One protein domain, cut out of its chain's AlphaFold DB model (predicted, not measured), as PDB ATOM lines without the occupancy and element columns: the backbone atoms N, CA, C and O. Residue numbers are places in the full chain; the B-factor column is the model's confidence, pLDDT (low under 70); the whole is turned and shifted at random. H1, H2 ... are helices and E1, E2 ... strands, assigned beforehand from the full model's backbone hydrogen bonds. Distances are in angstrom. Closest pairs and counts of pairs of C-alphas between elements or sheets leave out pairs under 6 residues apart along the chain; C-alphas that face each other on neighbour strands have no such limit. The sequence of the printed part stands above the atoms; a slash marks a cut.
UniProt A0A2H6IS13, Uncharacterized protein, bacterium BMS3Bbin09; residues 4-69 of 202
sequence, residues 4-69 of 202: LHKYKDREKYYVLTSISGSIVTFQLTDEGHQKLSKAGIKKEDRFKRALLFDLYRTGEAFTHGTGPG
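Overview. This is residues 4 to 69 of the 202 residues of an uncharacterized protein of bacterium BMS3Bbin09 (UniProt A0A2H6IS13). A three-stranded antiparallel sheet has two helices, H1 and H2, over one face, and the tail after H2 folds back along E3, where residues 61 to 62 pair antiparallel with 27 to 28. The 66 printed residues hold E1, E2, E3, H1, H2 in chain order, the strands a meander, each the antiparallel neighbour of the one before. The class is mixed; the whole is compact, radius of gyration of the C-alphas 11.1 A, spans 29 by 28 by 20 A.

Along the chain. E1, residues 4 to 6, starts at C-alpha 4 (15.551, 8.307, -11.152). E2, 13 to 19, spans 19.2 A; E3, 22 to 28, 19.1 A. H1 is 30 to 38; H2, 49 to 57, ends at C-alpha 57 (19.028, 21.913, -21.421).

Arrangement. Hairpin E1 and E2 has N 5 and O 14 at 2.8 A; hairpin E2 and E3 has N 15 and O 26 at 2.8 A. H2 is on the sheet, over E2 and E3, at a height of 10.3 A. H1, on the same face, lies over E2. The helices are close but not clearly touching, closest C-alphas Gly 32 and Leu 55, 6.1 A. In both helices every O i to N i+4 pair is within hydrogen-bond range.

Size, cuts and confidence. The printed part has no cut and no long link. pLDDT is under 70 at residues 20 to 21 and 64 to 69.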
ATOM      1  N   LEU A   4      16.733   7.572 -11.608       91.12
ATOM      2  CA  LEU A   4      15.551   8.307 -11.152       91.12
ATOM      3  C   LEU A   4      15.132   7.858  -9.746       91.12
ATOM      4  O   LEU A   4      14.853   6.688  -9.517       91.12
ATOM      5  N   HIS A   5      14.973   8.797  -8.822       88.69
ATOM      6  CA  HIS A   5      14.506   8.559  -7.458       88.69
ATOM      7  C   HIS A   5      13.271   9.398  -7.130       88.69
ATOM      8  O   HIS A   5      12.986  10.412  -7.767       88.69
ATOM      9  N   LYS A   6      12.540   8.977  -6.092       86.12
ATOM     10  CA  LYS A   6      11.395   9.704  -5.523       86.12
ATOM     11  C   LYS A   6      11.736  10.139  -4.100       86.12
ATOM     12  O   LYS A   6      12.255   9.326  -3.332       86.12
ATOM     13  N   TYR A   7      11.418  11.378  -3.736       81.75
ATOM     14  CA  TYR A   7      11.555  11.841  -2.351       81.75
ATOM     15  C   TYR A   7      10.659  11.013  -1.413       81.75
ATOM     16  O   TYR A   7       9.543  10.648  -1.782       81.75
ATOM     17  N   LYS A   8      11.131  10.718  -0.194       78.00
ATOM     18  CA  LYS A   8      10.368   9.917   0.785       78.00
ATOM     19  C   LYS A   8       9.059  10.607   1.195       78.00
ATOM     20  O   LYS A   8       8.023   9.955   1.248       78.00
ATOM     21  N   ASP A   9       9.107  11.927   1.383       76.94
ATOM     22  CA  ASP A   9       8.016  12.705   1.994       76.94
ATOM     23  C   ASP A   9       7.249  13.594   1.003       76.94
ATOM     24  O   ASP A   9       6.460  14.451   1.405       76.94
ATOM     25  N   ARG A  10       7.522  13.471  -0.303       77.50
ATOM     26  CA  ARG A  10       6.928  14.334  -1.336       77.50
ATOM     27  C   ARG A  10       6.648  13.549  -2.610       77.50
ATOM     28  O   ARG A  10       7.449  12.715  -3.025       77.50
ATOM     29  N   GLU A  11       5.567  13.908  -3.297       80.38
ATOM     30  CA  GLU A  11       5.281  13.478  -4.675       80.38
ATOM     31  C   GLU A  11       6.180  14.221  -5.679       80.38
ATOM     32  O   GLU A  11       5.713  14.891  -6.593       80.38
ATOM     33  N   LYS A  12       7.498  14.164  -5.462       83.19
ATOM     34  CA  LYS A  12       8.519  14.778  -6.314       83.19
ATOM     35  C   LYS A  12       9.626  13.778  -6.612       83.19
ATOM     36  O   LYS A  12       9.875  12.856  -5.828       83.19
ATOM     37  N   TYR A  13      10.327  14.014  -7.713       88.06
ATOM     38  CA  TYR A  13      11.386  13.144  -8.208       88.06
ATOM     39  C   TYR A  13      12.704  13.906  -8.367       88.06
ATOM     40  O   TYR A  13      12.723  15.127  -8.537       88.06
ATOM     41  N   TYR A  14      13.810  13.177  -8.282       89.31
ATOM     42  CA  TYR A  14      15.160  13.688  -8.498       89.31
ATOM     43  C   TYR A  14      16.012  12.628  -9.187       89.31
ATOM     44  O   TYR A  14      15.682  11.445  -9.166       89.31
ATOM     45  N   VAL A  15      17.107  13.049  -9.804       89.62
ATOM     46  CA  VAL A  15      18.032  12.175 -10.517       89.62
ATOM     47  C   VAL A  15      19.400  12.249  -9.858       89.62
ATOM     48  O   VAL A  15      19.907  13.344  -9.617       89.62
ATOM     49  N   LEU A  16      20.002  11.091  -9.593       89.00
ATOM     50  CA  LEU A  16      21.393  10.983  -9.150       89.00
ATOM     51  C   LEU A  16      22.277  10.502 -10.296       89.00
ATOM     52  O   LEU A  16      21.922   9.565 -11.010       89.00
ATOM     53  N   THR A  17      23.443  11.123 -10.455       85.88
ATOM     54  CA  THR A  17      24.477  10.680 -11.401       85.88
ATOM     55  C   THR A  17      25.871  11.048 -10.893       85.88
ATOM     56  O   THR A  17      26.020  11.977 -10.105       85.88
ATOM     57  N   SER A  18      26.892  10.325 -11.353       80.81
ATOM     58  CA  SER A  18      28.293  10.753 -11.269       80.81
ATOM     59  C   SER A  18      28.605  11.643 -12.472       80.81
ATOM     60  O   SER A  18      28.153  11.334 -13.585       80.81
ATOM     61  N   ILE A  19      29.281  12.770 -12.227       77.50
ATOM     62  CA  ILE A  19      29.893  13.634 -13.243       77.50
ATOM     63  C   ILE A  19      31.259  14.096 -12.717       77.50
ATOM     64  O   ILE A  19      31.356  14.700 -11.648       77.50
ATOM     65  N   SER A  20      32.323  13.801 -13.464       69.56
ATOM     66  CA  SER A  20      33.725  14.066 -13.114       69.56
ATOM     67  C   SER A  20      34.106  13.540 -11.722       69.56
ATOM     68  O   SER A  20      34.774  14.219 -10.943       69.56
ATOM     69  N   GLY A  21      33.623  12.341 -11.376       67.19
ATOM     70  CA  GLY A  21      33.858  11.700 -10.075       67.19
ATOM     71  C   GLY A  21      33.099  12.322  -8.894       67.19
ATOM     72  O   GLY A  21      33.305  11.912  -7.753       67.19
ATOM     73  N   SER A  22      32.222  13.300  -9.144       70.19
ATOM     74  CA  SER A  22      31.356  13.915  -8.133       70.19
ATOM     75  C   SER A  22      29.909  13.462  -8.303       70.19
ATOM     76  O   SER A  22      29.384  13.416  -9.415       70.19
ATOM     77  N   ILE A  23      29.240  13.149  -7.191       79.44
ATOM     78  CA  ILE A  23      27.822  12.771  -7.200       79.44
ATOM     79  C   ILE A  23      26.976  14.032  -7.288       79.44
ATOM     80  O   ILE A  23      26.978  14.835  -6.359       79.44
ATOM     81  N   VAL A  24      26.217  14.178  -8.368       79.62
ATOM     82  CA  VAL A  24      25.352  15.334  -8.608       79.62
ATOM     83  C   VAL A  24      23.886  14.932  -8.535       79.62
ATOM     84  O   VAL A  24      23.477  13.874  -9.022       79.62
ATOM     85  N   THR A  25      23.096  15.804  -7.906       86.12
ATOM     86  CA  THR A  25      21.649  15.647  -7.756       86.12
ATOM     87  C   THR A  25      20.922  16.664  -8.625       86.12
ATOM     88  O   THR A  25      20.987  17.865  -8.368       86.12
ATOM     89  N   PHE A  26      20.180  16.182  -9.620       86.31
ATOM     90  CA  PHE A  26      19.275  17.006 -10.415       86.31
ATOM     91  C   PHE A  26      17.856  16.905  -9.862       86.31
ATOM     92  O   PHE A  26      17.288  15.822  -9.738       86.31
ATOM     93  N   GLN A  27      17.261  18.044  -9.547       88.12
ATOM     94  CA  GLN A  27      15.845  18.165  -9.237       88.12
ATOM     95  C   GLN A  27      15.065  18.248 -10.548       88.12
ATOM     96  O   GLN A  27      15.536  18.872 -11.499       88.12
ATOM     97  N   LEU A  28      13.890  17.624 -10.596       88.56
ATOM     98  CA  LEU A  28      13.027  17.649 -11.773       88.56
ATOM     99  C   LEU A  28      11.834  18.584 -11.568       88.56
ATOM    100  O   LEU A  28      11.254  18.652 -10.482       88.56
ATOM    101  N   THR A  29      11.458  19.263 -12.646       87.31
ATOM    102  CA  THR A  29      10.120  19.848 -12.821       87.31
ATOM    103  C   THR A  29       9.071  18.748 -13.017       87.31
ATOM    104  O   THR A  29       9.408  17.590 -13.298       87.31
ATOM    105  N   ASP A  30       7.790  19.104 -12.903       86.81
ATOM    106  CA  ASP A  30       6.696  18.163 -13.163       86.81
ATOM    107  C   ASP A  30       6.703  17.722 -14.637       86.81
ATOM    108  O   ASP A  30       6.525  16.539 -14.938       86.81
ATOM    109  N   GLU A  31       7.000  18.645 -15.554       88.81
ATOM    110  CA  GLU A  31       7.167  18.392 -16.987       88.81
ATOM    111  C   GLU A  31       8.325  17.422 -17.260       88.81
ATOM    112  O   GLU A  31       8.154  16.447 -18.001       88.81
ATOM    113  N   GLY A  32       9.473  17.632 -16.610       89.00
ATOM    114  CA  GLY A  32      10.641  16.762 -16.748       89.00
ATOM    115  C   GLY A  32      10.371  15.335 -16.280       89.00
ATOM    116  O   GLY A  32      10.699  14.369 -16.974       89.00
ATOM    117  N   HIS A  33       9.694  15.179 -15.138       91.38
ATOM    118  CA  HIS A  33       9.256  13.862 -14.676       91.38
ATOM    119  C   HIS A  33       8.255  13.217 -15.651       91.38
ATOM    120  O   HIS A  33       8.380  12.030 -15.965       91.38
ATOM    121  N   GLN A  34       7.294  13.979 -16.185       91.88
ATOM    122  CA  GLN A  34       6.350  13.457 -17.178       91.88
ATOM    123  C   GLN A  34       7.051  12.965 -18.449       91.88
ATOM    124  O   GLN A  34       6.639  11.940 -18.995       91.88
ATOM    125  N   LYS A  35       8.101  13.647 -18.926       91.94
ATOM    126  CA  LYS A  35       8.884  13.176 -20.080       91.94
ATOM    127  C   LYS A  35       9.568  11.841 -19.802       91.94
ATOM    128  O   LYS A  35       9.454  10.934 -20.625       91.94
ATOM    129  N   LEU A  36      10.203  11.691 -18.639       92.56
ATOM    130  CA  LEU A  36      10.810  10.417 -18.231       92.56
ATOM    131  C   LEU A  36       9.759   9.304 -18.142       92.56
ATOM    132  O   LEU A  36       9.949   8.224 -18.698       92.56
ATOM    133  N   SER A  37       8.610   9.591 -17.528       92.31
ATOM    134  CA  SER A  37       7.513   8.629 -17.409       92.31
ATOM    135  C   SER A  37       6.958   8.202 -18.776       92.31
ATOM    136  O   SER A  37       6.748   7.011 -19.004       92.31
ATOM    137  N   LYS A  38       6.791   9.140 -19.722       91.50
ATOM    138  CA  LYS A  38       6.382   8.848 -21.110       91.50
ATOM    139  C   LYS A  38       7.420   8.021 -21.870       91.50
ATOM    140  O   LYS A  38       7.041   7.206 -22.703       91.50
ATOM    141  N   ALA A  39       8.703   8.195 -21.558       88.12
ATOM    142  CA  ALA A  39       9.788   7.358 -22.068       88.12
ATOM    143  C   ALA A  39       9.854   5.970 -21.391       88.12
ATOM    144  O   ALA A  39      10.747   5.182 -21.697       88.12
ATOM    145  N   GLY A  40       8.919   5.656 -20.485       90.69
ATOM    146  CA  GLY A  40       8.830   4.370 -19.794       90.69
ATOM    147  C   GLY A  40       9.740   4.241 -18.571       90.69
ATOM    148  O   GLY A  40       9.799   3.155 -17.999       90.69
ATOM    149  N   ILE A  41      10.412   5.321 -18.160       91.88
ATOM    150  CA  ILE A  41      11.347   5.334 -17.028       91.88
ATOM    151  C   ILE A  41      10.551   5.468 -15.728       91.88
ATOM    152  O   ILE A  41       9.765   6.404 -15.551       91.88
ATOM    153  N   LYS A  42      10.752   4.521 -14.812       91.19
ATOM    154  CA  LYS A  42      10.091   4.447 -13.505       91.19
ATOM    155  C   LYS A  42      11.071   4.751 -12.375       91.19
ATOM    156  O   LYS A  42      12.266   4.949 -12.566       91.19
ATOM    157  N   LYS A  43      10.540   4.816 -11.153       89.19
ATOM    158  CA  LYS A  43      11.347   4.987  -9.942       89.19
ATOM    159  C   LYS A  43      12.395   3.868  -9.841       89.19
ATOM    160  O   LYS A  43      12.047   2.702  -9.988       89.19
ATOM    161  N   GLU A  44      13.620   4.248  -9.498       88.69
ATOM    162  CA  GLU A  44      14.838   3.431  -9.420       88.69
ATOM    163  C   GLU A  44      15.367   2.922 -10.773       88.69
ATOM    164  O   GLU A  44      16.393   2.238 -10.801       88.69
ATOM    165  N   ASP A  45      14.735   3.287 -11.894       88.38
ATOM    166  CA  ASP A  45      15.256   2.933 -13.210       88.38
ATOM    167  C   ASP A  45      16.488   3.770 -13.557       88.38
ATOM    168  O   ASP A  45      16.598   4.968 -13.261       88.38
ATOM    169  N   ARG A  46      17.409   3.107 -14.256       89.06
ATOM    170  CA  ARG A  46      18.545   3.739 -14.919       89.06
ATOM    171  C   ARG A  46      18.121   4.195 -16.300       89.06
ATOM    172  O   ARG A  46      17.341   3.520 -16.970       89.06
ATOM    173  N   PHE A  47      18.685   5.300 -16.754       87.12
ATOM    174  CA  PHE A  47      18.407   5.796 -18.093       87.12
ATOM    175  C   PHE A  47      19.637   6.438 -18.723       87.12
ATOM    176  O   PHE A  47      20.633   6.709 -18.054       87.12
ATOM    177  N   LYS A  48      19.587   6.637 -20.043       85.81
ATOM    178  CA  LYS A  48      20.719   7.171 -20.806       85.81
ATOM    179  C   LYS A  48      21.034   8.604 -20.385       85.81
ATOM    180  O   LYS A  48      20.128   9.431 -20.273       85.81
ATOM    181  N   ARG A  49      22.325   8.924 -20.264       86.25
ATOM    182  CA  ARG A  49      22.802  10.269 -19.909       86.25
ATOM    183  C   ARG A  49      22.321  11.356 -20.876       86.25
ATOM    184  O   ARG A  49      21.980  12.443 -20.423       86.25
ATOM    185  N   ALA A  50      22.180  11.031 -22.161       82.62
ATOM    186  CA  ALA A  50      21.611  11.929 -23.167       82.62
ATOM    187  C   ALA A  50      20.207  12.456 -22.799       82.62
ATOM    188  O   ALA A  50      19.915  13.625 -23.028       82.62
ATOM    189  N   LEU A  51      19.355  11.635 -22.168       87.38
ATOM    190  CA  LEU A  51      18.028  12.083 -21.724       87.38
ATOM    191  C   LEU A  51      18.126  13.055 -20.545       87.38
ATOM    192  O   LEU A  51      17.396  14.036 -20.505       87.38
ATOM    193  N   LEU A  52      19.041  12.817 -19.596       89.12
ATOM    194  CA  LEU A  52      19.272  13.767 -18.502       89.12
ATOM    195  C   LEU A  52      19.788  15.101 -19.045       89.12
ATOM    196  O   LEU A  52      19.374  16.159 -18.576       89.12
ATOM    197  N   PHE A  53      20.676  15.046 -20.036       85.25
ATOM    198  CA  PHE A  53      21.194  16.236 -20.689       85.25
ATOM    199  C   PHE A  53      20.087  17.032 -21.403       85.25
ATOM    200  O   PHE A  53      20.022  18.246 -21.225       85.25
ATOM    201  N   ASP A  54      19.169  16.372 -22.119       85.44
ATOM    202  CA  ASP A  54      18.011  17.033 -22.750       85.44
ATOM    203  C   ASP A  54      17.103  17.727 -21.717       85.44
ATOM    204  O   ASP A  54      16.733  18.894 -21.881       85.44
ATOM    205  N   LEU A  55      16.815  17.058 -20.594       89.00
ATOM    206  CA  LEU A  55      16.059  17.661 -19.488       89.00
ATOM    207  C   LEU A  55      16.786  18.870 -18.890       89.00
ATOM    208  O   LEU A  55      16.169  19.902 -18.632       89.00
ATOM    209  N   TYR A  56      18.100  18.768 -18.683       86.81
ATOM    210  CA  TYR A  56      18.908  19.876 -18.174       86.81
ATOM    211  C   TYR A  56      18.840  21.084 -19.112       86.81
ATOM    212  O   TYR A  56      18.591  22.211 -18.682       86.81
ATOM    213  N   ARG A  57      18.996  20.849 -20.416       80.69
ATOM    214  CA  ARG A  57      19.028  21.913 -21.421       80.69
ATOM    215  C   ARG A  57      17.675  22.578 -21.651       80.69
ATOM    216  O   ARG A  57      17.638  23.742 -22.035       80.69
ATOM    217  N   THR A  58      16.583  21.854 -21.423       81.25
ATOM    218  CA  THR A  58      15.214  22.388 -21.497       81.25
ATOM    219  C   THR A  58      14.759  23.052 -20.194       81.25
ATOM    220  O   THR A  58      13.640  23.553 -20.127       81.25
ATOM    221  N   GLY A  59      15.620  23.100 -19.166       82.19
ATOM    222  CA  GLY A  59      15.292  23.670 -17.854       82.19
ATOM    223  C   GLY A  59      14.390  22.783 -17.003       82.19
ATOM    224  O   GLY A  59      13.917  23.203 -15.950       82.19
ATOM    225  N   GLU A  60      14.171  21.547 -17.433       87.69
ATOM    226  CA  GLU A  60      13.313  20.582 -16.760       87.69
ATOM    227  C   GLU A  60      14.053  19.788 -15.679       87.69
ATOM    228  O   GLU A  60      13.403  19.205 -14.807       87.69
ATOM    229  N   ALA A  61      15.390  19.808 -15.714       88.12
ATOM    230  CA  ALA A  61      16.281  19.323 -14.668       88.12
ATOM    231  C   ALA A  61      17.262  20.425 -14.224       88.12
ATOM    232  O   ALA A  61      17.883  21.088 -15.054       88.12
ATOM    233  N   PHE A  62      17.441  20.616 -12.914       83.81
ATOM    234  CA  PHE A  62      18.305  21.670 -12.360       83.81
ATOM    235  C   PHE A  62      18.912  21.286 -11.003       83.81
ATOM    236  O   PHE A  62      18.339  20.493 -10.263       83.81
ATOM    237  N   THR A  63      20.057  21.872 -10.635       78.75
ATOM    238  CA  THR A  63      20.779  21.536  -9.386       78.75
ATOM    239  C   THR A  63      20.604  22.558  -8.249       78.75
ATOM    240  O   THR A  63      21.138  22.352  -7.163       78.75
ATOM    241  N   HIS A  64      19.852  23.652  -8.457       66.94
ATOM    242  CA  HIS A  64      19.500  24.687  -7.454       66.94
ATOM    243  C   HIS A  64      20.680  25.249  -6.624       66.94
ATOM    244  O   HIS A  64      20.505  25.654  -5.477       66.94
ATOM    245  N   GLY A  65      21.902  25.246  -7.172       53.38
ATOM    246  CA  GLY A  65      23.104  25.689  -6.455       53.38
ATOM    247  C   GLY A  65      23.529  24.780  -5.296       53.38
ATOM    248  O   GLY A  65      24.472  25.115  -4.586       53.38
ATOM    249  N   THR A  66      22.883  23.623  -5.100       49.97
ATOM    250  CA  THR A  66      23.263  22.664  -4.048       49.97
ATOM    251  C   THR A  66      24.539  21.884  -4.348       49.97
ATOM    252  O   THR A  66      24.994  21.137  -3.483       49.97
ATOM    253  N   GLY A  67      25.167  22.086  -5.510       45.84
ATOM    254  CA  GLY A  67      26.401  21.384  -5.828       45.84
ATOM    255  C   GLY A  67      26.196  19.866  -5.939       45.84
ATOM    256  O   GLY A  67      25.056  19.383  -5.923       45.84
ATOM    257  N   PRO A  68      27.284  19.081  -5.888       39.50
ATOM    258  CA  PRO A  68      27.254  17.749  -5.295       39.50
ATOM    259  C   PRO A  68      26.837  17.861  -3.815       39.50
ATOM    260  O   PRO A  68      27.659  17.912  -2.900       39.50
ATOM    261  N   GLY A  69      25.534  18.007  -3.583       38.72
ATOM    262  CA  GLY A  69      24.959  18.255  -2.268       38.72
ATOM    263  C   GLY A  69      25.180  17.079  -1.325       38.72
ATOM    264  O   GLY A  69      25.059  15.915  -1.713       38.72
TER     265      GLY A  69